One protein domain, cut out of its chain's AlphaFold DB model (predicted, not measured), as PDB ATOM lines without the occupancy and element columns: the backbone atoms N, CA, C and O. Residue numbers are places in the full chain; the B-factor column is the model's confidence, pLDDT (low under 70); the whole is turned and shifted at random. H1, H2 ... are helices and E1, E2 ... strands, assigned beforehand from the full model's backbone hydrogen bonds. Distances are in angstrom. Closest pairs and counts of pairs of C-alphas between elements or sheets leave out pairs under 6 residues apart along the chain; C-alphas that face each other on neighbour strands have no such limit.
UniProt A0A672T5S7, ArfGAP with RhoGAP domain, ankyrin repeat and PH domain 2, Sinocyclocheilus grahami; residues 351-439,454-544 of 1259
ATOM      1  N   ALA A 351      85.644 127.664 241.490       91.00
ATOM      2  CA  ALA A 351      85.062 128.757 240.719       91.00
ATOM      3  C   ALA A 351      86.090 129.323 239.731       91.00
ATOM      4  O   ALA A 351      87.295 129.203 239.955       91.00
ATOM      5  N   GLY A 352      85.628 129.918 238.633       91.50
ATOM      6  CA  GLY A 352      86.511 130.513 237.632       91.50
ATOM      7  C   GLY A 352      85.799 130.933 236.350       91.50
ATOM      8  O   GLY A 352      84.642 130.592 236.110       91.50
ATOM      9  N   TRP A 353      86.515 131.665 235.499       91.25
ATOM     10  CA  TRP A 353      86.046 132.010 234.159       91.25
ATOM     11  C   TRP A 353      86.267 130.847 233.188       91.25
ATOM     12  O   TRP A 353      87.370 130.316 233.099       91.25
ATOM     13  N   LEU A 354      85.232 130.483 232.430       91.94
ATOM     14  CA  LEU A 354      85.308 129.530 231.322       91.94
ATOM     15  C   LEU A 354      84.523 130.051 230.116       91.94
ATOM     16  O   LEU A 354      83.438 130.620 230.242       91.94
ATOM     17  N   ASP A 355      85.042 129.797 228.925       89.94
ATOM     18  CA  ASP A 355      84.352 130.048 227.668       89.94
ATOM     19  C   ASP A 355      83.386 128.898 227.372       89.94
ATOM     20  O   ASP A 355      83.793 127.784 227.043       89.94
ATOM     21  N   LYS A 356      82.084 129.155 227.463       89.88
ATOM     22  CA  LYS A 356      81.043 128.160 227.201       89.88
ATOM     23  C   LYS A 356      80.518 128.284 225.770       89.88
ATOM     24  O   LYS A 356      80.135 129.369 225.337       89.88
ATOM     25  N   LEU A 357      80.401 127.169 225.049       85.44
ATOM     26  CA  LEU A 357      79.804 127.152 223.711       85.44
ATOM     27  C   LEU A 357      78.295 127.474 223.752       85.44
ATOM     28  O   LEU A 357      77.546 126.962 224.603       85.44
ATOM     29  N   SER A 358      77.845 128.320 222.819       68.56
ATOM     30  CA  SER A 358      76.429 128.631 222.600       68.56
ATOM     31  C   SER A 358      75.702 127.495 221.860       68.56
ATOM     32  O   SER A 358      76.188 127.059 220.817       68.56
ATOM     33  N   PRO A 359      74.504 127.061 222.304       56.56
ATOM     34  CA  PRO A 359      73.675 126.105 221.557       56.56
ATOM     35  C   PRO A 359      73.053 126.671 220.265       56.56
ATOM     36  O   PRO A 359      72.419 125.933 219.517       56.56
ATOM     37  N   GLN A 360      73.136 127.985 220.029       49.12
ATOM     38  CA  GLN A 360      72.384 128.677 218.978       49.12
ATOM     39  C   GLN A 360      73.207 128.861 217.693       49.12
ATOM     40  O   GLN A 360      73.674 129.964 217.424       49.12
ATOM     41  N   GLY A 361      73.353 127.792 216.902       44.91
ATOM     42  CA  GLY A 361      73.710 127.805 215.468       44.91
ATOM     43  C   GLY A 361      75.126 128.264 215.078       44.91
ATOM     44  O   GLY A 361      75.840 127.548 214.385       44.91
ATOM     45  N   ASN A 362      75.559 129.433 215.541       54.44
ATOM     46  CA  ASN A 362      76.733 130.156 215.042       54.44
ATOM     47  C   ASN A 362      78.060 129.734 215.708       54.44
ATOM     48  O   ASN A 362      79.072 130.399 215.519       54.44
ATOM     49  N   CYS A 363      78.062 128.674 216.527       59.25
ATOM     50  CA  CYS A 363      79.247 128.107 217.200       59.25
ATOM     51  C   CYS A 363      80.113 129.103 218.011       59.25
ATOM     52  O   CYS A 363      81.300 128.870 218.238       59.25
ATOM     53  N   VAL A 364      79.522 130.205 218.486       75.69
ATOM     54  CA  VAL A 364      80.224 131.239 219.261       75.69
ATOM     55  C   VAL A 364      80.432 130.780 220.710       75.69
ATOM     56  O   VAL A 364      79.482 130.372 221.385       75.69
ATOM     57  N   PHE A 365      81.669 130.883 221.199       83.31
ATOM     58  CA  PHE A 365      82.000 130.754 222.621       83.31
ATOM     59  C   PHE A 365      81.665 132.053 223.365       83.31
ATOM     60  O   PHE A 365      81.930 133.146 222.872       83.31
ATOM     61  N   GLN A 366      81.076 131.930 224.552       86.38
ATOM     62  CA  GLN A 366      80.713 133.046 225.421       86.38
ATOM     63  C   GLN A 366      81.406 132.876 226.771       86.38
ATOM     64  O   GLN A 366      81.225 131.844 227.418       86.38
ATOM     65  N   ARG A 367      82.139 133.898 227.219       90.44
ATOM     66  CA  ARG A 367      82.768 133.913 228.542       90.44
ATOM     67  C   ARG A 367      81.692 133.844 229.636       90.44
ATOM     68  O   ARG A 367      80.693 134.570 229.582       90.44
ATOM     69  N   ARG A 368      81.867 132.946 230.605       91.94
ATOM     70  CA  ARG A 368      80.962 132.720 231.742       91.94
ATOM     71  C   ARG A 368      81.761 132.568 233.024       91.94
ATOM     72  O   ARG A 368      82.795 131.905 233.024       91.94
ATOM     73  N   TRP A 369      81.257 133.136 234.113       92.62
ATOM     74  CA  TRP A 369      81.698 132.727 235.441       92.62
ATOM     75  C   TRP A 369      81.034 131.387 235.755       92.62
ATOM     76  O   TRP A 369      79.827 131.243 235.549       92.62
ATOM     77  N   VAL A 370      81.809 130.394 236.178       93.50
ATOM     78  CA  VAL A 370      81.353 129.025 236.442       93.50
ATOM     79  C   VAL A 370      81.723 128.657 237.872       93.50
ATOM     80  O   VAL A 370      82.847 128.912 238.303       93.50
ATOM     81  N   LYS A 371      80.781 128.060 238.607       92.56
ATOM     82  CA  LYS A 371      80.948 127.649 240.003       92.56
ATOM     83  C   LYS A 371      80.467 126.211 240.188       92.56
ATOM     84  O   LYS A 371      79.387 125.854 239.728       92.56
ATOM     85  N   LEU A 372      81.271 125.399 240.864       90.38
ATOM     86  CA  LEU A 372      80.880 124.115 241.430       90.38
ATOM     87  C   LEU A 372      80.726 124.292 242.941       90.38
ATOM     88  O   LEU A 372      81.695 124.642 243.618       90.38
ATOM     89  N   GLU A 373      79.521 124.068 243.457       85.19
ATOM     90  CA  GLU A 373      79.183 124.221 244.875       85.19
ATOM     91  C   GLU A 373      77.945 123.379 245.218       85.19
ATOM     92  O   GLU A 373      77.043 123.236 244.394       85.19
ATOM     93  N   GLY A 374      77.897 122.785 246.417       74.81
ATOM     94  CA  GLY A 374      76.714 122.049 246.895       74.81
ATOM     95  C   GLY A 374      76.225 120.931 245.958       74.81
ATOM     96  O   GLY A 374      75.024 120.699 245.857       74.81
ATOM     97  N   GLY A 375      77.128 120.291 245.204       83.56
ATOM     98  CA  GLY A 375      76.780 119.268 244.206       83.56
ATOM     99  C   GLY A 375      76.165 119.802 242.901       83.56
ATOM    100  O   GLY A 375      75.663 119.010 242.102       83.56
ATOM    101  N   ASN A 376      76.208 121.114 242.654       89.06
ATOM    102  CA  ASN A 376      75.683 121.759 241.451       89.06
ATOM    103  C   ASN A 376      76.778 122.541 240.714       89.06
ATOM    104  O   ASN A 376      77.542 123.289 241.321       89.06
ATOM    105  N   LEU A 377      76.822 122.393 239.390       92.62
ATOM    106  CA  LEU A 377      77.642 123.190 238.483       92.62
ATOM    107  C   LEU A 377      76.764 124.289 237.863       92.62
ATOM    108  O   LEU A 377      75.934 124.019 236.988       92.62
ATOM    109  N   THR A 378      76.923 125.524 238.330       92.56
ATOM    110  CA  THR A 378      76.193 126.710 237.858       92.56
ATOM    111  C   THR A 378      77.081 127.613 237.005       92.56
ATOM    112  O   THR A 378      78.307 127.614 237.125       92.56
ATOM    113  N   TYR A 379      76.470 128.392 236.107       92.75
ATOM    114  CA  TYR A 379      77.188 129.397 235.320       92.75
ATOM    115  C   TYR A 379      76.388 130.692 235.112       92.75
ATOM    116  O   TYR A 379      75.162 130.672 235.000       92.75
ATOM    117  N   TYR A 380      77.099 131.816 235.017       90.50
ATOM    118  CA  TYR A 380      76.585 133.190 235.112       90.50
ATOM    119  C   TYR A 380      77.176 134.085 234.002       90.50
ATOM    120  O   TYR A 380      78.145 133.698 233.342       90.50
ATOM    121  N   ASN A 381      76.622 135.285 233.767       86.19
ATOM    122  CA  ASN A 381      77.292 136.292 232.925       86.19
ATOM    123  C   ASN A 381      78.563 136.817 233.603       86.19
ATOM    124  O   ASN A 381      79.580 136.980 232.936       86.19
ATOM    125  N   SER A 382      78.483 137.072 234.909       86.69
ATOM    126  CA  SER A 382      79.565 137.580 235.747       86.69
ATOM    127  C   SER A 382      79.543 136.930 237.128       86.69
ATOM    128  O   SER A 382      78.555 136.324 237.536       86.69
ATOM    129  N   ASP A 383      80.648 137.100 237.838       81.12
ATOM    130  CA  ASP A 383      80.849 136.812 239.259       81.12
ATOM    131  C   ASP A 383      79.879 137.555 240.200       81.12
ATOM    132  O   ASP A 383      79.673 137.114 241.327       81.12
ATOM    133  N   LYS A 384      79.251 138.643 239.731       81.06
ATOM    134  CA  LYS A 384      78.301 139.472 240.497       81.06
ATOM    135  C   LYS A 384      76.816 139.131 240.285       81.06
ATOM    136  O   LYS A 384      75.966 139.727 240.940       81.06
ATOM    137  N   GLU A 385      76.457 138.229 239.366       80.75
ATOM    138  CA  GLU A 385      75.050 137.839 239.179       80.75
ATOM    139  C   GLU A 385      74.601 136.811 240.229       80.75
ATOM    140  O   GLU A 385      75.068 135.677 240.216       80.75
ATOM    141  N   MET A 386      73.606 137.147 241.058       83.56
ATOM    142  CA  MET A 386      73.016 136.193 242.018       83.56
ATOM    143  C   MET A 386      72.307 135.000 241.343       83.56
ATOM    144  O   MET A 386      72.270 133.903 241.894       83.56
ATOM    145  N   TYR A 387      71.756 135.188 240.136       87.56
ATOM    146  CA  TYR A 387      70.938 134.182 239.443       87.56
ATOM    147  C   TYR A 387      71.612 133.615 238.191       87.56
ATOM    148  O   TYR A 387      72.019 134.359 237.291       87.56
ATOM    149  N   SER A 388      71.676 132.284 238.105       89.88
ATOM    150  CA  SER A 388      72.396 131.586 237.040       89.88
ATOM    151  C   SER A 388      71.742 131.723 235.659       89.88
ATOM    152  O   SER A 388      70.543 131.953 235.493       89.88
ATOM    153  N   LYS A 389      72.567 131.546 234.624       87.12
ATOM    154  CA  LYS A 389      72.168 131.315 233.225       87.12
ATOM    155  C   LYS A 389      72.043 129.823 232.894       87.12
ATOM    156  O   LYS A 389      71.588 129.466 231.805       87.12
ATOM    157  N   GLY A 390      72.456 128.958 233.814       89.62
ATOM    158  CA  GLY A 390      72.171 127.532 233.813       89.62
ATOM    159  C   GLY A 390      72.709 126.851 235.063       89.62
ATOM    160  O   GLY A 390      73.715 127.280 235.629       89.62
ATOM    161  N   LEU A 391      72.028 125.780 235.457       91.06
ATOM    162  CA  LEU A 391      72.370 124.903 236.571       91.06
ATOM    163  C   LEU A 391      72.362 123.454 236.076       91.06
ATOM    164  O   LEU A 391      71.449 123.022 235.360       91.06
ATOM    165  N   ILE A 392      73.409 122.720 236.445       92.25
ATOM    166  CA  ILE A 392      73.636 121.318 236.112       92.25
ATOM    167  C   ILE A 392      73.900 120.589 237.437       92.25
ATOM    168  O   ILE A 392      74.981 120.768 238.001       92.25
ATOM    169  N   PRO A 393      72.968 119.778 237.967       89.06
ATOM    170  CA  PRO A 393      73.276 118.929 239.109       89.06
ATOM    171  C   PRO A 393      74.355 117.930 238.702       89.06
ATOM    172  O   PRO A 393      74.296 117.369 237.605       89.06
ATOM    173  N   ILE A 394      75.317 117.656 239.578       90.31
ATOM    174  CA  ILE A 394      76.343 116.638 239.316       90.31
ATOM    175  C   ILE A 394      75.703 115.247 239.145       90.31
ATOM    176  O   ILE A 394      76.143 114.473 238.298       90.31
ATOM    177  N   SER A 395      74.569 114.988 239.803       85.81
ATOM    178  CA  SER A 395      73.728 113.797 239.592       85.81
ATOM    179  C   SER A 395      73.070 113.688 238.208       85.81
ATOM    180  O   SER A 395      72.622 112.608 237.830       85.81
ATOM    181  N   ALA A 396      73.033 114.765 237.416       87.00
ATOM    182  CA  ALA A 396      72.583 114.735 236.022       87.00
ATOM    183  C   ALA A 396      73.735 114.507 235.021       87.00
ATOM    184  O   ALA A 396      73.483 114.291 233.831       87.00
ATOM    185  N   VAL A 397      74.997 114.566 235.468       89.56
ATOM    186  CA  VAL A 397      76.186 114.380 234.626       89.56
ATOM    187  C   VAL A 397      76.492 112.889 234.484       89.56
ATOM    188  O   VAL A 397      76.833 112.215 235.449       89.56
ATOM    189  N   LYS A 398      76.412 112.377 233.252       87.50
ATOM    190  CA  LYS A 398      76.780 110.996 232.905       87.50
ATOM    191  C   LYS A 398      78.286 110.818 232.722       87.50
ATOM    192  O   LYS A 398      78.810 109.748 233.009       87.50
ATOM    193  N   GLN A 399      78.969 111.821 232.167       87.69
ATOM    194  CA  GLN A 399      80.408 111.767 231.906       87.69
ATOM    195  C   GLN A 399      80.991 113.171 231.702       87.69
ATOM    196  O   GLN A 399      80.302 114.069 231.218       87.69
ATOM    197  N   VAL A 400      82.286 113.331 231.991       90.56
ATOM    198  CA  VAL A 400      83.078 114.516 231.630       90.56
ATOM    199  C   VAL A 400      84.285 114.077 230.792       90.56
ATOM    200  O   VAL A 400      84.976 113.129 231.171       90.56
ATOM    201  N   ARG A 401      84.519 114.721 229.640       89.94
ATOM    202  CA  ARG A 401      85.522 114.330 228.625       89.94
ATOM    203  C   ARG A 401      86.407 115.513 228.219       89.94
ATOM    204  O   ARG A 401      85.904 116.623 228.111       89.94
ATOM    205  N   ALA A 402      87.685 115.285 227.915       87.50
ATOM    206  CA  ALA A 402      88.520 116.277 227.223       87.50
ATOM    207  C   ALA A 402      88.189 116.326 225.713       87.50
ATOM    208  O   ALA A 402      87.796 115.308 225.142       87.50
ATOM    209  N   LEU A 403      88.354 117.486 225.064       81.31
ATOM    210  CA  LEU A 403      87.995 117.711 223.653       81.31
ATOM    211  C   LEU A 403      89.042 118.573 222.916       81.31
ATOM    212  O   LEU A 403      88.772 119.694 222.481       81.31
ATOM    213  N   GLY A 404      90.252 118.035 222.760       78.88
ATOM    214  CA  GLY A 404      91.379 118.759 222.166       78.88
ATOM    215  C   GLY A 404      91.937 119.855 223.083       78.88
ATOM    216  O   GLY A 404      91.665 119.886 224.286       78.88
ATOM    217  N   GLU A 405      92.741 120.749 222.508       78.06
ATOM    218  CA  GLU A 405      93.466 121.790 223.248       78.06
ATOM    219  C   GLU A 405      92.516 122.710 224.032       78.06
ATOM    220  O   GLU A 405      91.604 123.317 223.461       78.06
ATOM    221  N   ASN A 406      92.750 122.836 225.343       85.25
ATOM    222  CA  ASN A 406      92.047 123.738 226.262       85.25
ATOM    223  C   ASN A 406      90.515 123.546 226.403       85.25
ATOM    224  O   ASN A 406      89.878 124.355 227.079       85.25
ATOM    225  N   LYS A 407      89.885 122.509 225.821       90.50
ATOM    226  CA  LYS A 407      88.415 122.296 225.886       90.50
ATOM    227  C   LYS A 407      88.006 120.987 226.555       90.50
ATOM    228  O   LYS A 407      88.700 119.976 226.457       90.50
ATOM    229  N   PHE A 408      86.823 120.987 227.163       92.75
ATOM    230  CA  PHE A 408      86.185 119.802 227.734       92.75
ATOM    231  C   PHE A 408      84.660 119.814 227.553       92.75
ATOM    232  O   PHE A 408      84.051 120.853 227.297       92.75
ATOM    233  N   GLU A 409      84.042 118.645 227.691       92.69
ATOM    234  CA  GLU A 409      82.602 118.427 227.584       92.69
ATOM    235  C   GLU A 409      82.025 117.831 228.869       92.69
ATOM    236  O   GLU A 409      82.551 116.850 229.394       92.69
ATOM    237  N   VAL A 410      80.897 118.376 229.327       91.75
ATOM    238  CA  VAL A 410      80.050 117.804 230.384       91.75
ATOM    239  C   VAL A 410      78.799 117.225 229.722       91.75
ATOM    240  O   VAL A 410      78.008 117.963 229.133       91.75
ATOM    241  N   VAL A 411      78.622 115.904 229.788       89.19
ATOM    242  CA  VAL A 411      77.557 115.161 229.093       89.19
ATOM    243  C   VAL A 411      76.464 114.768 230.087       89.19
ATOM    244  O   VAL A 411      76.747 114.057 231.051       89.19
ATOM    245  N   THR A 412      75.214 115.185 229.859       89.69
ATOM    246  CA  THR A 412      74.053 114.765 230.669       89.69
ATOM    247  C   THR A 412      73.209 113.701 229.961       89.69
ATOM    248  O   THR A 412      73.582 113.165 228.916       89.69
ATOM    249  N   SER A 413      72.049 113.362 230.525       82.31
ATOM    250  CA  SER A 413      71.042 112.517 229.873       82.31
ATOM    251  C   SER A 413      70.462 113.098 228.579       82.31
ATOM    252  O   SER A 413      70.086 112.306 227.719       82.31
ATOM    253  N   ILE A 414      70.399 114.431 228.445       83.06
ATOM    254  CA  ILE A 414      69.675 115.116 227.356       83.06
ATOM    255  C   ILE A 414      70.481 116.195 226.616       83.06
ATOM    256  O   ILE A 414      70.048 116.645 225.557       83.06
ATOM    257  N   ARG A 415      71.633 116.645 227.140       85.44
ATOM    258  CA  ARG A 415      72.462 117.673 226.484       85.44
ATOM    259  C   ARG A 415      73.943 117.583 226.854       85.44
ATOM    260  O   ARG A 415      74.290 117.276 227.991       85.44
ATOM    261  N   THR A 416      74.806 117.924 225.899       88.94
ATOM    262  CA  THR A 416      76.249 118.101 226.118       88.94
ATOM    263  C   THR A 416      76.580 119.587 226.227       88.94
ATOM    264  O   THR A 416      76.072 120.407 225.460       88.94
ATOM    265  N   PHE A 417      77.443 119.942 227.174       89.94
ATOM    266  CA  PHE A 417      77.952 121.295 227.365       89.94
ATOM    267  C   PHE A 417      79.452 121.339 227.081       89.94
ATOM    268  O   PHE A 417      80.225 120.733 227.817       89.94
ATOM    269  N   VAL A 418      79.864 122.089 226.059       91.00
ATOM    270  CA  VAL A 418      81.285 122.323 225.762       91.00
ATOM    271  C   VAL A 418      81.768 123.581 226.486       91.00
ATOM    272  O   VAL A 418      81.156 124.648 226.359       91.00
ATOM    273  N   PHE A 419      82.880 123.453 227.206       92.12
ATOM    274  CA  PHE A 419      83.599 124.523 227.893       92.12
ATOM    275  C   PHE A 419      85.051 124.601 227.396       92.12
ATOM    276  O   PHE A 419      85.622 123.610 226.940       92.12
ATOM    277  N   ARG A 420      85.652 125.788 227.492       90.56
ATOM    278  CA  ARG A 420      87.049 126.094 227.166       90.56
ATOM    279  C   ARG A 420      87.677 126.877 228.321       90.56
ATOM    280  O   ARG A 420      87.076 127.842 228.787       90.56
ATOM    281  N   ALA A 421      88.863 126.473 228.760       90.38
ATOM    282  CA  ALA A 421      89.695 127.230 229.697       90.38
ATOM    283  C   ALA A 421      90.680 128.142 228.943       90.38
ATOM    284  O   ALA A 421      90.842 128.003 227.728       90.38
ATOM    285  N   GLU A 422      91.348 129.064 229.643       86.44
ATOM    286  CA  GLU A 422      92.412 129.875 229.031       86.44
ATOM    287  C   GLU A 422      93.729 129.096 228.924       86.44
ATOM    288  O   GLU A 422      94.517 129.352 228.014       86.44
ATOM    289  N   LYS A 423      93.957 128.132 229.830       88.06
ATOM    290  CA  LYS A 423      95.173 127.306 229.887       88.06
ATOM    291  C   LYS A 423      94.856 125.818 230.046       88.06
ATOM    292  O   LYS A 423      93.884 125.435 230.697       88.06
ATOM    293  N   GLU A 424      95.751 124.972 229.543       86.62
ATOM    294  CA  GLU A 424      95.610 123.509 229.584       86.62
ATOM    295  C   GLU A 424      95.625 122.973 231.029       86.62
ATOM    296  O   GLU A 424      94.873 122.057 231.351       86.62
ATOM    297  N   GLY A 425      96.400 123.603 231.925       85.38
ATOM    298  CA  GLY A 425      96.384 123.300 233.363       85.38
ATOM    299  C   GLY A 425      95.037 123.620 234.021       85.38
ATOM    300  O   GLY A 425      94.459 122.769 234.682       85.38
ATOM    301  N   GLU A 426      94.458 124.792 233.747       88.75
ATOM    302  CA  GLU A 426      93.120 125.150 234.250       88.75
ATOM    303  C   GLU A 426      92.045 124.180 233.735       88.75
ATOM    304  O   GLU A 426      91.144 123.796 234.482       88.75
ATOM    305  N   ARG A 427      92.147 123.745 232.468       91.00
ATOM    306  CA  ARG A 427      91.283 122.692 231.911       91.00
ATOM    307  C   ARG A 427      91.447 121.382 232.684       91.00
ATOM    308  O   ARG A 427      90.453 120.705 232.934       91.00
ATOM    309  N   GLN A 428      92.679 121.020 233.035       90.12
ATOM    310  CA  GLN A 428      92.986 119.797 233.768       90.12
ATOM    311  C   GLN A 428      92.405 119.823 235.189       90.12
ATOM    312  O   GLN A 428      91.673 118.899 235.539       90.12
ATOM    313  N   ASP A 429      92.581 120.914 235.945       89.25
ATOM    314  CA  ASP A 429      91.947 121.074 237.261       89.25
ATOM    315  C   ASP A 429      90.418 120.892 237.200       89.25
ATOM    316  O   ASP A 429      89.806 120.280 238.076       89.25
ATOM    317  N   TRP A 430      89.770 121.505 236.197       92.00
ATOM    318  CA  TRP A 430      88.315 121.449 236.042       92.00
ATOM    319  C   TRP A 430      87.842 120.042 235.674       92.00
ATOM    320  O   TRP A 430      86.792 119.620 236.158       92.00
ATOM    321  N   LEU A 431      88.610 119.304 234.864       90.19
ATOM    322  CA  LEU A 431      88.347 117.892 234.584       90.19
ATOM    323  C   LEU A 431      88.441 117.051 235.859       90.19
ATOM    324  O   LEU A 431      87.496 116.326 236.158       90.19
ATOM    325  N   GLU A 432      89.528 117.173 236.620       89.50
ATOM    326  CA  GLU A 432      89.776 116.362 237.817       89.50
ATOM    327  C   GLU A 432      88.734 116.617 238.912       89.50
ATOM    328  O   GLU A 432      88.131 115.671 239.423       89.50
ATOM    329  N   VAL A 433      88.425 117.883 239.209       90.31
ATOM    330  CA  VAL A 433      87.411 118.239 240.213       90.31
ATOM    331  C   VAL A 433      86.010 117.765 239.796       90.31
ATOM    332  O   VAL A 433      85.281 117.217 240.626       90.31
ATOM    333  N   LEU A 434      85.628 117.902 238.520       89.44
ATOM    334  CA  LEU A 434      84.320 117.428 238.046       89.44
ATOM    335  C   LEU A 434      84.236 115.896 237.971       89.44
ATOM    336  O   LEU A 434      83.202 115.330 238.322       89.44
ATOM    337  N   GLN A 435      85.301 115.209 237.553       90.12
ATOM    338  CA  GLN A 435      85.348 113.743 237.529       90.12
ATOM    339  C   GLN A 435      85.349 113.159 238.947       90.12
ATOM    340  O   GLN A 435      84.645 112.178 239.191       90.12
ATOM    341  N   SER A 436      86.039 113.795 239.900       87.19
ATOM    342  CA  SER A 436      85.969 113.443 241.322       87.19
ATOM    343  C   SER A 436      84.550 113.615 241.868       87.19
ATOM    344  O   SER A 436      84.019 112.684 242.465       87.19
ATOM    345  N   ALA A 437      83.901 114.758 241.613       85.62
ATOM    346  CA  ALA A 437      82.538 115.030 242.078       85.62
ATOM    347  C   ALA A 437      81.488 114.073 241.475       85.62
ATOM    348  O   ALA A 437      80.530 113.696 242.149       85.62
ATOM    349  N   VAL A 438      81.661 113.652 240.215       86.31
ATOM    350  CA  VAL A 438      80.811 112.622 239.591       86.31
ATOM    351  C   VAL A 438      81.066 111.242 240.210       86.31
ATOM    352  O   VAL A 438      80.114 110.506 240.454       86.31
ATOM    353  N   SER A 439      82.325 110.907 240.504       81.94
ATOM    354  CA  SER A 439      82.711 109.608 241.078       81.94
ATOM    355  C   SER A 439      82.337 109.457 242.556       81.94
ATOM    356  O   SER A 439      82.146 108.338 243.022       81.94
ATOM    357  N   ASN A 454      53.535 122.620 244.299       67.44
ATOM    358  CA  ASN A 454      52.280 123.358 244.517       67.44
ATOM    359  C   ASN A 454      51.694 123.944 243.211       67.44
ATOM    360  O   ASN A 454      50.480 123.966 243.030       67.44
ATOM    361  N   LYS A 455      52.547 124.312 242.238       85.75
ATOM    362  CA  LYS A 455      52.157 124.503 240.827       85.75
ATOM    363  C   LYS A 455      53.336 124.271 239.873       85.75
ATOM    364  O   LYS A 455      54.498 124.449 240.245       85.75
ATOM    365  N   SER A 456      53.048 123.896 238.627       90.38
ATOM    366  CA  SER A 456      54.035 123.815 237.538       90.38
ATOM    367  C   SER A 456      53.378 124.034 236.172       90.38
ATOM    368  O   SER A 456      52.256 123.573 235.972       90.38
ATOM    369  N   GLY A 457      54.065 124.675 235.224       91.38
ATOM    370  CA  GLY A 457      53.511 124.963 233.896       91.38
ATOM    371  C   GLY A 457      54.424 125.803 232.999       91.38
ATOM    372  O   GLY A 457      55.537 126.164 233.379       91.38
ATOM    373  N   TYR A 458      53.951 126.107 231.789       92.00
ATOM    374  CA  TYR A 458      54.668 126.938 230.820       92.00
ATOM    375  C   TYR A 458      54.250 128.408 230.935       92.00
ATOM    376  O   TYR A 458      53.071 128.723 230.837       92.00
ATOM    377  N   VAL A 459      55.226 129.303 231.080       92.75
ATOM    378  CA  VAL A 459      55.029 130.752 231.243       92.75
ATOM    379  C   VAL A 459      55.942 131.531 230.290       92.75
ATOM    380  O   VAL A 459      56.995 131.038 229.879       92.75
ATOM    381  N   GLU A 460      55.575 132.755 229.925       91.25
ATOM    382  CA  GLU A 460      56.411 133.653 229.116       91.25
ATOM    383  C   GLU A 460      57.151 134.634 230.033       91.25
ATOM    384  O   GLU A 460      56.537 135.471 230.682       91.25
ATOM    385  N   LEU A 461      58.480 134.516 230.123       89.06
ATOM    386  CA  LEU A 461      59.311 135.353 230.998       89.06
ATOM    387  C   LEU A 461      59.834 136.576 230.236       89.06
ATOM    388  O   LEU A 461      60.583 136.443 229.261       89.06
ATOM    389  N   ARG A 462      59.473 137.774 230.708       82.94
ATOM    390  CA  ARG A 462      59.847 139.060 230.101       82.94
ATOM    391  C   ARG A 462      61.372 139.145 229.905       82.94
ATOM    392  O   ARG A 462      62.147 139.012 230.847       82.94
ATOM    393  N   GLY A 463      61.798 139.359 228.657       71.44
ATOM    394  CA  GLY A 463      63.212 139.430 228.256       71.44
ATOM    395  C   GLY A 463      63.799 138.147 227.645       71.44
ATOM    396  O   GLY A 463      64.892 138.200 227.081       71.44
ATOM    397  N   LEU A 464      63.087 137.014 227.675       71.94
ATOM    398  CA  LEU A 464      63.450 135.798 226.937       71.94
ATOM    399  C   LEU A 464      62.526 135.592 225.728       71.94
ATOM    400  O   LEU A 464      61.323 135.825 225.791       71.94
ATOM    401  N   LYS A 465      63.091 135.149 224.597       66.38
ATOM    402  CA  LYS A 465      62.310 134.826 223.393       66.38
ATOM    403  C   LYS A 465      61.739 133.410 223.495       66.38
ATOM    404  O   LYS A 465      62.424 132.450 223.143       66.38
ATOM    405  N   GLY A 466      60.486 133.313 223.935       77.06
ATOM    406  CA  GLY A 466      59.705 132.076 224.004       77.06
ATOM    407  C   GLY A 466      59.332 131.664 225.430       77.06
ATOM    408  O   GLY A 466      59.775 132.268 226.406       77.06
ATOM    409  N   ARG A 467      58.507 130.617 225.532       88.12
ATOM    410  CA  ARG A 467      58.054 130.049 226.809       88.12
ATOM    411  C   ARG A 467      59.182 129.334 227.548       88.12
ATOM    412  O   ARG A 467      60.073 128.746 226.939       88.12
ATOM    413  N   VAL A 468      59.092 129.374 228.870       91.00
ATOM    414  CA  VAL A 468      59.942 128.673 229.835       91.00
ATOM    415  C   VAL A 468      59.051 127.863 230.775       91.00
ATOM    416  O   VAL A 468      57.877 128.181 230.950       91.00
ATOM    417  N   TYR A 469      59.587 126.795 231.355       92.25
ATOM    418  CA  TYR A 469      58.849 125.927 232.268       92.25
ATOM    419  C   TYR A 469      59.149 126.329 233.717       92.25
ATOM    420  O   TYR A 469      60.305 126.301 234.144       92.25
ATOM    421  N   LEU A 470      58.119 126.733 234.456       93.12
ATOM    422  CA  LEU A 470      58.187 127.159 235.852       93.12
ATOM    423  C   LEU A 470      57.620 126.054 236.751       93.12
ATOM    424  O   LEU A 470      56.614 125.431 236.415       93.12
ATOM    425  N   SER A 471      58.246 125.815 237.903       92.25
ATOM    426  CA  SER A 471      57.763 124.864 238.911       92.25
ATOM    427  C   SER A 471      58.078 125.363 240.320       92.25
ATOM    428  O   SER A 471      59.213 125.749 240.599       92.25
ATOM    429  N   LEU A 472      57.072 125.350 241.196       89.62
ATOM    430  CA  LEU A 472      57.214 125.613 242.627       89.62
ATOM    431  C   LEU A 472      57.671 124.344 243.353       89.62
ATOM    432  O   LEU A 472      57.170 123.251 243.093       89.62
ATOM    433  N   MET A 473      58.628 124.501 244.259       81.69
ATOM    434  CA  MET A 473      59.306 123.441 245.000       81.69
ATOM    435  C   MET A 473      59.385 123.840 246.480       81.69
ATOM    436  O   MET A 473      60.467 124.146 246.986       81.69
ATOM    437  N   GLY A 474      58.222 123.887 247.141       76.56
ATOM    438  CA  GLY A 474      58.073 124.437 248.490       76.56
ATOM    439  C   GLY A 474      58.593 125.872 248.546       76.56
ATOM    440  O   GLY A 474      58.210 126.709 247.730       76.56
ATOM    441  N   THR A 475      59.573 126.118 249.412       81.25
ATOM    442  CA  THR A 475      60.205 127.425 249.668       81.25
ATOM    443  C   THR A 475      61.000 128.045 248.503       81.25
ATOM    444  O   THR A 475      61.669 129.064 248.671       81.25
ATOM    445  N   SER A 476      60.958 127.461 247.304       86.56
ATOM    446  CA  SER A 476      61.702 127.932 246.130       86.56
ATOM    447  C   SER A 476      60.941 127.699 244.824       86.56
ATOM    448  O   SER A 476      60.081 126.823 244.739       86.56
ATOM    449  N   PHE A 477      61.292 128.427 243.760       91.69
ATOM    450  CA  PHE A 477      60.879 128.087 242.396       91.69
ATOM    451  C   PHE A 477      62.065 127.714 241.506       91.69
ATOM    452  O   PHE A 477      63.151 128.294 241.573       91.69
ATOM    453  N   ARG A 478      61.845 126.744 240.618       91.50
ATOM    454  CA  ARG A 478      62.798 126.312 239.596       91.50
ATOM    455  C   ARG A 478      62.332 126.785 238.226       91.50
ATOM    456  O   ARG A 478      61.221 126.481 237.794       91.50
ATOM    457  N   LEU A 479      63.218 127.478 237.519       91.75
ATOM    458  CA  LEU A 479      62.998 127.945 236.155       91.75
ATOM    459  C   LEU A 479      63.788 127.072 235.173       91.75
ATOM    460  O   LEU A 479      65.017 127.040 235.226       91.75
ATOM    461  N   CYS A 480      63.105 126.392 234.258       90.38
ATOM    462  CA  CYS A 480      63.687 125.484 233.264       90.38
ATOM    463  C   CYS A 480      63.391 125.967 231.839       90.38
ATOM    464  O   CYS A 480      62.435 126.706 231.607       90.38
ATOM    465  N   LYS A 481      64.192 125.549 230.850       87.38
ATOM    466  CA  LYS A 481      63.910 125.902 229.447       87.38
ATOM    467  C   LYS A 481      62.758 125.071 228.867       87.38
ATOM    468  O   LYS A 481      62.016 125.560 228.025       87.38
ATOM    469  N   THR A 482      62.621 123.828 229.322       87.38
ATOM    470  CA  THR A 482      61.572 122.869 228.949       87.38
ATOM    471  C   THR A 482      61.205 122.001 230.155       87.38
ATOM    472  O   THR A 482      61.931 121.956 231.151       87.38
ATOM    473  N   ASP A 483      60.103 121.268 230.045       85.31
ATOM    474  CA  ASP A 483      59.750 120.152 230.931       85.31
ATOM    475  C   ASP A 483      60.815 119.035 230.913       85.31
ATOM    476  O   ASP A 483      61.127 118.449 231.946       85.31
ATOM    477  N   GLN A 484      61.436 118.768 229.759       85.38
ATOM    478  CA  GLN A 484      62.533 117.797 229.644       85.38
ATOM    479  C   GLN A 484      63.771 118.217 230.451       85.38
ATOM    480  O   GLN A 484      64.369 117.375 231.118       85.38
ATOM    481  N   ASP A 485      64.125 119.509 230.441       86.06
ATOM    482  CA  ASP A 485      65.159 120.073 231.321       86.06
ATOM    483  C   ASP A 485      64.809 119.805 232.795       86.06
ATOM    484  O   ASP A 485      65.618 119.216 233.514       86.06
ATOM    485  N   PHE A 486      63.584 120.152 233.212       85.25
ATOM    486  CA  PHE A 486      63.098 119.962 234.581       85.25
ATOM    487  C   PHE A 486      63.187 118.496 235.036       85.25
ATOM    488  O   PHE A 486      63.750 118.211 236.096       85.25
ATOM    489  N   ASN A 487      62.701 117.568 234.205       84.50
ATOM    490  CA  ASN A 487      62.724 116.124 234.461       84.50
ATOM    491  C   ASN A 487      64.149 115.538 234.489       84.50
ATOM    492  O   ASN A 487      64.396 114.556 235.185       84.50
ATOM    493  N   ALA A 488      65.105 116.150 233.782       81.88
ATOM    494  CA  ALA A 488      66.530 115.821 233.870       81.88
ATOM    495  C   ALA A 488      67.252 116.514 235.050       81.88
ATOM    496  O   ALA A 488      68.473 116.413 235.162       81.88
ATOM    497  N   GLY A 489      66.527 117.247 235.905       82.50
ATOM    498  CA  GLY A 489      67.076 118.037 237.012       82.50
ATOM    499  C   GLY A 489      67.772 119.336 236.588       82.50
ATOM    500  O   GLY A 489      68.281 120.064 237.438       82.50
ATOM    501  N   LEU A 490      67.803 119.644 235.292       87.81
ATOM    502  CA  LEU A 490      68.511 120.783 234.719       87.81
ATOM    503  C   LEU A 490      67.649 122.047 234.793       87.81
ATOM    504  O   LEU A 490      66.456 122.013 234.511       87.81
ATOM    505  N   ALA A 491      68.264 123.184 235.113       89.56
ATOM    506  CA  ALA A 491      67.557 124.459 235.222       89.56
ATOM    507  C   ALA A 491      68.311 125.603 234.526       89.56
ATOM    508  O   ALA A 491      69.476 125.480 234.139       89.56
ATOM    509  N   ILE A 492      67.621 126.730 234.367       89.62
ATOM    510  CA  ILE A 492      68.206 128.048 234.106       89.62
ATOM    511  C   ILE A 492      68.702 128.611 235.443       89.62
ATOM    512  O   ILE A 492      69.880 128.932 235.566       89.62
ATOM    513  N   THR A 493      67.817 128.653 236.446       90.62
ATOM    514  CA  THR A 493      68.103 129.025 237.840       90.62
ATOM    515  C   THR A 493      67.091 128.363 238.781       90.62
ATOM    516  O   THR A 493      65.980 128.021 238.368       90.62
ATOM    517  N   VAL A 494      67.473 128.204 240.046       90.06
ATOM    518  CA  VAL A 494      66.542 128.080 241.181       90.06
ATOM    519  C   VAL A 494      66.500 129.446 241.877       90.06
ATOM    520  O   VAL A 494      67.454 130.218 241.751       90.06
ATOM    521  N   VAL A 495      65.386 129.785 242.520       90.38
ATOM    522  CA  VAL A 495      65.156 131.068 243.194       90.38
ATOM    523  C   VAL A 495      64.444 130.808 244.514       90.38
ATOM    524  O   VAL A 495      63.419 130.132 244.535       90.38
ATOM    525  N   ASP A 496      64.999 131.329 245.600       85.81
ATOM    526  CA  ASP A 496      64.437 131.242 246.950       85.81
ATOM    527  C   ASP A 496      63.268 132.235 247.132       85.81
ATOM    528  O   ASP A 496      63.300 133.333 246.565       85.81
ATOM    529  N   LEU A 497      62.236 131.849 247.890       86.69
ATOM    530  CA  LEU A 497      61.042 132.662 248.158       86.69
ATOM    531  C   LEU A 497      61.020 133.315 249.554       86.69
ATOM    532  O   LEU A 497      60.137 134.132 249.804       86.69
ATOM    533  N   THR A 498      61.995 133.040 250.427       77.25
ATOM    534  CA  THR A 498      61.998 133.424 251.860       77.25
ATOM    535  C   THR A 498      61.945 134.938 252.126       77.25
ATOM    536  O   THR A 498      61.588 135.379 253.214       77.25
ATOM    537  N   ALA A 499      62.254 135.760 251.120       77.50
ATOM    538  CA  ALA A 499      62.082 137.216 251.157       77.50
ATOM    539  C   ALA A 499      61.457 137.758 249.854       77.50
ATOM    540  O   ALA A 499      61.767 138.869 249.419       77.50
ATOM    541  N   ALA A 500      60.627 136.953 249.184       85.06
ATOM    542  CA  ALA A 500      59.973 137.325 247.935       85.06
ATOM    543  C   ALA A 500      58.555 137.878 248.155       85.06
ATOM    544  O   ALA A 500      57.866 137.516 249.105       85.06
ATOM    545  N   CYS A 501      58.087 138.709 247.226       85.44
ATOM    546  CA  CYS A 501      56.686 139.109 247.116       85.44
ATOM    547  C   CYS A 501      56.169 138.870 245.691       85.44
ATOM    548  O   CYS A 501      56.908 139.014 244.713       85.44
ATOM    549  N   VAL A 502      54.890 138.513 245.561       92.75
ATOM    550  CA  VAL A 502      54.214 138.358 244.267       92.75
ATOM    551  C   VAL A 502      53.129 139.419 244.103       92.75
ATOM    552  O   VAL A 502      52.424 139.754 245.051       92.75
ATOM    553  N   LYS A 503      53.001 139.975 242.894       89.12
ATOM    554  CA  LYS A 503      51.976 140.974 242.555       89.12
ATOM    555  C   LYS A 503      51.473 140.812 241.121       89.12
ATOM    556  O   LYS A 503      52.181 140.310 240.247       89.12
ATOM    557  N   GLN A 504      50.262 141.294 240.868       90.38
ATOM    558  CA  GLN A 504      49.722 141.476 239.521       90.38
ATOM    559  C   GLN A 504      50.338 142.721 238.861       90.38
ATOM    560  O   GLN A 504      50.625 143.706 239.539       90.38
ATOM    561  N   VAL A 505      50.557 142.674 237.542       81.81
ATOM    562  CA  VAL A 505      51.143 143.791 236.765       81.81
ATOM    563  C   VAL A 505      50.350 144.082 235.491       81.81
ATOM    564  O   VAL A 505      50.164 145.235 235.122       81.81
ATOM    565  N   GLU A 506      49.851 143.043 234.823       77.44
ATOM    566  CA  GLU A 506      49.029 143.147 233.613       77.44
ATOM    567  C   GLU A 506      47.861 142.157 233.708       77.44
ATOM    568  O   GLU A 506      47.890 141.229 234.518       77.44
ATOM    569  N   ARG A 507      46.848 142.280 232.838       78.94
ATOM    570  CA  ARG A 507      45.664 141.394 232.839       78.94
ATOM    571  C   ARG A 507      46.009 139.891 232.814       78.94
ATOM    572  O   ARG A 507      45.329 139.080 233.439       78.94
ATOM    573  N   LYS A 508      47.098 139.530 232.127       87.44
ATOM    574  CA  LYS A 508      47.666 138.169 232.073       87.44
ATOM    575  C   LYS A 508      49.079 138.065 232.671       87.44
ATOM    576  O   LYS A 508      49.784 137.102 232.382       87.44
ATOM    577  N   GLY A 509      49.521 139.066 233.437       90.12
ATOM    578  CA  GLY A 509      50.907 139.195 233.891       90.12
ATOM    579  C   GLY A 509      51.044 139.299 235.408       90.12
ATOM    580  O   GLY A 509      50.367 140.113 236.043       90.12
ATOM    581  N   PHE A 510      51.956 138.508 235.972       94.25
ATOM    582  CA  PHE A 510      52.348 138.550 237.382       94.25
ATOM    583  C   PHE A 510      53.863 138.734 237.521       94.25
ATOM    584  O   PHE A 510      54.633 138.390 236.627       94.25
ATOM    585  N   GLU A 511      54.309 139.295 238.638       94.56
ATOM    586  CA  GLU A 511      55.723 139.522 238.924       94.56
ATOM    587  C   GLU A 511      56.080 138.972 240.300       94.56
ATOM    588  O   GLU A 511      55.454 139.341 241.292       94.56
ATOM    589  N   ILE A 512      57.107 138.118 240.350       93.62
ATOM    590  CA  ILE A 512      57.744 137.684 241.596       93.62
ATOM    591  C   ILE A 512      58.982 138.557 241.801       93.62
ATOM    592  O   ILE A 512      59.921 138.499 241.006       93.62
ATOM    593  N   THR A 513      58.987 139.385 242.842       90.12
ATOM    594  CA  THR A 513      60.138 140.210 243.227       90.12
ATOM    595  C   THR A 513      60.858 139.582 244.407       90.12
ATOM    596  O   THR A 513      60.249 139.276 245.421       90.12
ATOM    597  N   THR A 514      62.165 139.401 244.255       87.62
ATOM    598  CA  THR A 514      63.112 139.001 245.305       87.62
ATOM    599  C   THR A 514      63.996 140.201 245.664       87.62
ATOM    600  O   THR A 514      64.084 141.124 244.847       87.62
ATOM    601  N   PRO A 515      64.739 140.187 246.790       78.94
ATOM    602  CA  PRO A 515      65.611 141.303 247.180       78.94
ATOM    603  C   PRO A 515      66.695 141.652 246.149       78.94
ATOM    604  O   PRO A 515      67.232 142.755 246.167       78.94
ATOM    605  N   PHE A 516      67.016 140.724 245.241       81.75
ATOM    606  CA  PHE A 516      68.067 140.886 244.234       81.75
ATOM    607  C   PHE A 516      67.535 141.057 242.803       81.75
ATOM    608  O   PHE A 516      68.307 141.427 241.917       81.75
ATOM    609  N   LYS A 517      66.260 140.722 242.530       85.19
ATOM    610  CA  LYS A 517      65.682 140.737 241.173       85.19
ATOM    611  C   LYS A 517      64.159 140.546 241.126       85.19
ATOM    612  O   LYS A 517      63.621 139.666 241.797       85.19
ATOM    613  N   SER A 518      63.499 141.232 240.191       87.81
ATOM    614  CA  SER A 518      62.128 140.929 239.752       87.81
ATOM    615  C   SER A 518      62.071 140.007 238.524       87.81
ATOM    616  O   SER A 518      62.866 140.122 237.586       87.81
ATOM    617  N   PHE A 519      61.106 139.087 238.529       91.62
ATOM    618  CA  PHE A 519      60.813 138.132 237.462       91.62
ATOM    619  C   PHE A 519      59.362 138.331 236.995       91.62
ATOM    620  O   PHE A 519      58.427 137.880 237.658       91.62
ATOM    621  N   CYS A 520      59.168 139.016 235.865       91.81
ATOM    622  CA  CYS A 520      57.846 139.253 235.274       91.81
ATOM    623  C   CYS A 520      57.457 138.103 234.327       91.81
ATOM    624  O   CYS A 520      58.151 137.846 233.337       91.81
ATOM    625  N   PHE A 521      56.329 137.456 234.602       93.88
ATOM    626  CA  PHE A 521      55.781 136.329 233.854       93.88
ATOM    627  C   PHE A 521      54.425 136.678 233.229       93.88
ATOM    628  O   PHE A 521      53.614 137.374 233.840       93.88
ATOM    629  N   THR A 522      54.157 136.129 232.047       91.50
ATOM    630  CA  THR A 522      52.872 136.224 231.340       91.50
ATOM    631  C   THR A 522      52.329 134.822 231.049       91.50
ATOM    632  O   THR A 522      53.095 133.908 230.732       91.50
ATOM    633  N   VAL A 523      51.013 134.645 231.170       92.50
ATOM    634  CA  VAL A 523      50.297 133.358 231.046       92.50
ATOM    635  C   VAL A 523      49.138 133.430 230.045       92.50
ATOM    636  O   VAL A 523      48.816 134.508 229.537       92.50
ATOM    637  N   ASP A 524      48.508 132.298 229.714       86.56
ATOM    638  CA  ASP A 524      47.490 132.255 228.658       86.56
ATOM    639  C   ASP A 524      46.122 132.775 229.113       86.56
ATOM    640  O   ASP A 524      45.365 133.296 228.284       86.56
ATOM    641  N   SER A 525      45.798 132.701 230.407       88.44
ATOM    642  CA  SER A 525      44.505 133.157 230.933       88.44
ATOM    643  C   SER A 525      44.594 133.960 232.234       88.44
ATOM    644  O   SER A 525      45.577 133.917 232.969       88.44
ATOM    645  N   GLU A 526      43.530 134.713 232.502       87.56
ATOM    646  CA  GLU A 526      43.372 135.549 233.697       87.56
ATOM    647  C   GLU A 526      43.202 134.701 234.969       87.56
ATOM    648  O   GLU A 526      43.861 134.959 235.969       87.56
ATOM    649  N   ARG A 527      42.449 133.600 234.869       86.06
ATOM    650  CA  ARG A 527      42.350 132.568 235.909       86.06
ATOM    651  C   ARG A 527      43.696 131.896 236.199       86.06
ATOM    652  O   ARG A 527      44.058 131.700 237.350       86.06
ATOM    653  N   GLU A 528      44.458 131.540 235.164       88.38
ATOM    654  CA  GLU A 528      45.778 130.918 235.345       88.38
ATOM    655  C   GLU A 528      46.743 131.855 236.090       88.38
ATOM    656  O   GLU A 528      47.504 131.390 236.937       88.38
ATOM    657  N   ARG A 529      46.679 133.173 235.834       92.31
ATOM    658  CA  ARG A 529      47.425 134.194 236.596       92.31
ATOM    659  C   ARG A 529      47.070 134.134 238.083       92.31
ATOM    660  O   ARG A 529      47.973 134.209 238.908       92.31
ATOM    661  N   GLU A 530      45.791 134.013 238.421       88.12
ATOM    662  CA  GLU A 530      45.311 133.978 239.811       88.12
ATOM    663  C   GLU A 530      45.798 132.724 240.532       88.12
ATOM    664  O   GLU A 530      46.460 132.838 241.560       88.12
ATOM    665  N   GLU A 531      45.615 131.550 239.923       89.06
ATOM    666  CA  GLU A 531      46.120 130.285 240.468       89.06
ATOM    667  C   GLU A 531      47.664 130.269 240.609       89.06
ATOM    668  O   GLU A 531      48.202 129.528 241.431       89.06
ATOM    669  N   TRP A 532      48.409 131.037 239.798       92.69
ATOM    670  CA  TRP A 532      49.862 131.215 239.966       92.69
ATOM    671  C   TRP A 532      50.218 132.174 241.103       92.69
ATOM    672  O   TRP A 532      51.150 131.885 241.848       92.69
ATOM    673  N   ILE A 533      49.503 133.294 241.250       89.56
ATOM    674  CA  ILE A 533      49.720 134.240 242.354       89.56
ATOM    675  C   ILE A 533      49.413 133.558 243.694       89.56
ATOM    676  O   ILE A 533      50.220 133.660 244.612       89.56
ATOM    677  N   GLU A 534      48.309 132.812 243.778       87.12
ATOM    678  CA  GLU A 534      47.912 132.038 244.960       87.12
ATOM    679  C   GLU A 534      48.992 131.019 245.355       87.12
ATOM    680  O   GLU A 534      49.558 131.122 246.441       87.12
ATOM    681  N   ALA A 535      49.382 130.118 244.446       87.62
ATOM    682  CA  ALA A 535      50.382 129.090 244.743       87.62
ATOM    683  C   ALA A 535      51.773 129.665 245.090       87.62
ATOM    684  O   ALA A 535      52.496 129.089 245.907       87.62
ATOM    685  N   VAL A 536      52.170 130.802 244.498       88.06
ATOM    686  CA  VAL A 536      53.407 131.510 244.884       88.06
ATOM    687  C   VAL A 536      53.264 132.124 246.278       88.06
ATOM    688  O   VAL A 536      54.186 132.001 247.080       88.06
ATOM    689  N   GLN A 537      52.125 132.743 246.596       86.06
ATOM    690  CA  GLN A 537      51.874 133.352 247.903       86.06
ATOM    691  C   GLN A 537      51.819 132.304 249.026       86.06
ATOM    692  O   GLN A 537      52.385 132.533 250.093       86.06
ATOM    693  N   GLU A 538      51.213 131.137 248.788       80.62
ATOM    694  CA  GLU A 538      51.265 129.997 249.714       80.62
ATOM    695  C   GLU A 538      52.704 129.518 249.937       80.62
ATOM    696  O   GLU A 538      53.125 129.351 251.079       80.62
ATOM    697  N   SER A 539      53.485 129.385 248.860       82.56
ATOM    698  CA  SER A 539      54.892 128.964 248.923       82.56
ATOM    699  C   SER A 539      55.789 129.988 249.646       82.56
ATOM    700  O   SER A 539      56.755 129.606 250.302       82.56
ATOM    701  N   ILE A 540      55.459 131.286 249.580       82.31
ATOM    702  CA  ILE A 540      56.098 132.337 250.392       82.31
ATOM    703  C   ILE A 540      55.713 132.175 251.870       82.31
ATOM    704  O   ILE A 540      56.590 132.199 252.729       82.31
ATOM    705  N   VAL A 541      54.433 131.959 252.196       73.25
ATOM    706  CA  VAL A 541      53.992 131.749 253.590       73.25
ATOM    707  C   VAL A 541      54.608 130.480 254.197       73.25
ATOM    708  O   VAL A 541      54.980 130.494 255.369       73.25
ATOM    709  N   GLU A 542      54.793 129.419 253.408       72.25
ATOM    710  CA  GLU A 542      55.474 128.184 253.825       72.25
ATOM    711  C   GLU A 542      56.922 128.445 254.284       72.25
ATOM    712  O   GLU A 542      57.354 127.861 255.277       72.25
ATOM    713  N   THR A 543      57.645 129.390 253.660       65.06
ATOM    714  CA  THR A 543      59.022 129.764 254.069       65.06
ATOM    715  C   THR A 543      59.116 130.355 255.479       65.06
ATOM    716  O   THR A 543      60.177 130.305 256.097       65.06
ATOM    717  N   LEU A 544      58.012 130.908 255.992       63.38
ATOM    718  CA  LEU A 544      57.950 131.624 257.268       63.38
ATOM    719  C   LEU A 544      57.438 130.745 258.425       63.38
ATOM    720  O   LEU A 544      57.307 131.227 259.549       63.38
TER     721      LEU A 544
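This is residues 351 to 439 and 454 to 544 of the 1259 residues of the protein "ArfGAP with RhoGAP domain, ankyrin repeat and PH domain 2" of Sinocyclocheilus grahami (UniProt A0A672T5S7). Two lobes stand side by side along the longest axis, each a seven-stranded sheet curled like part of a barrel, with a long helix packed on it: H1 on the first sheet, H3 on the second. The lobes meet where edge strand E4 of the first sheet comes close to edge strand E11 of the second, and the short helix H2 packs on E9 and E10. The 180 printed residues hold 14 named strands and three named helices, in the order E1 to E7, H1, E8 to E10, H2, E11 to E14, H3; both sheets are antiparallel and the class is mixed. The whole is compact, with a radius of gyration of the C-alphas of 17.8 A and spans of 53 by 36 by 29 A.

Look first at one sheet, in order E4 (390 to 393), E3 (376 to 380), E2 (365 to 373), E1 (351 to 357), E7 (416 to 420), E6 (407 to 412) and E5 (397 to 402). It is strongly twisted, and E2 bends by 52 degrees at residue 368. E1 to E4 and E5 to E7 are meanders, each strand the antiparallel neighbour of the one before. In the hairpin E1 and E2, N 354 and O 368 are within hydrogen-bond range at 2.9 A; between E1 and E7, N 355 and O 420 are at 2.8 A. H1 (424 to 439) is on one face, making two layers, at a height over the sheet of 7.7 A; it runs along the strands, at 21 degrees to E7 on the local plane. Its closest C-alphas to E5 are Gln 435 and Val 400, 6.4 A apart. Now find the other sheet, also strongly twisted, in order E11 (493 to 496), E10 (476 to 480), E9 (467 to 473), E8 (456 to 461), E14 (517 to 522), E13 (509 to 514) and E12 (501 to 506). E8 to E10 and E12 to E14 are meanders. E8 is staggered, pairing with E9 over 456 to 460 and with E14 over 460 to 461, where N 460 and O 522 are at 2.9 A. H3 (526 to 543) is on one face, again two layers; its closest C-alphas to E12 are Ile 533 and Val 502, 6.4 A apart. H2 (483 to 487) is on this sheet too, only just over E9, with 3 C-alphas. The closest C-alphas of E4 and E11, Gly 390 and Thr 493, are 5.9 A apart. In H1, H2 and H3 every O i to N i+4 pair is within hydrogen-bond range.

Find C-alpha 351 at (85.062, 128.757, 240.719), where E1 begins; it runs 17.9 A. E2 is the longest strand, 23.4 A, and E9 measures 19.4 A. H1 runs 22.2 A from C-alpha 424, and H3 runs 26.3 A to C-alpha 543 at (59.022, 129.764, 254.069).

The C-alphas farthest apart, Gly 425 and Arg 527, are 54.9 A apart. Residues 440 to 453 are not printed, and C-alphas 439 and 454 are 33.6 A apart across the cut. Of the links printed whole, E1 to E2 and E3 to E4 are short and the others tight. The mean pLDDT of the printed part is 85.8; look for values under 70 at residues 358 to 363, 454, 465 and 543 to 544.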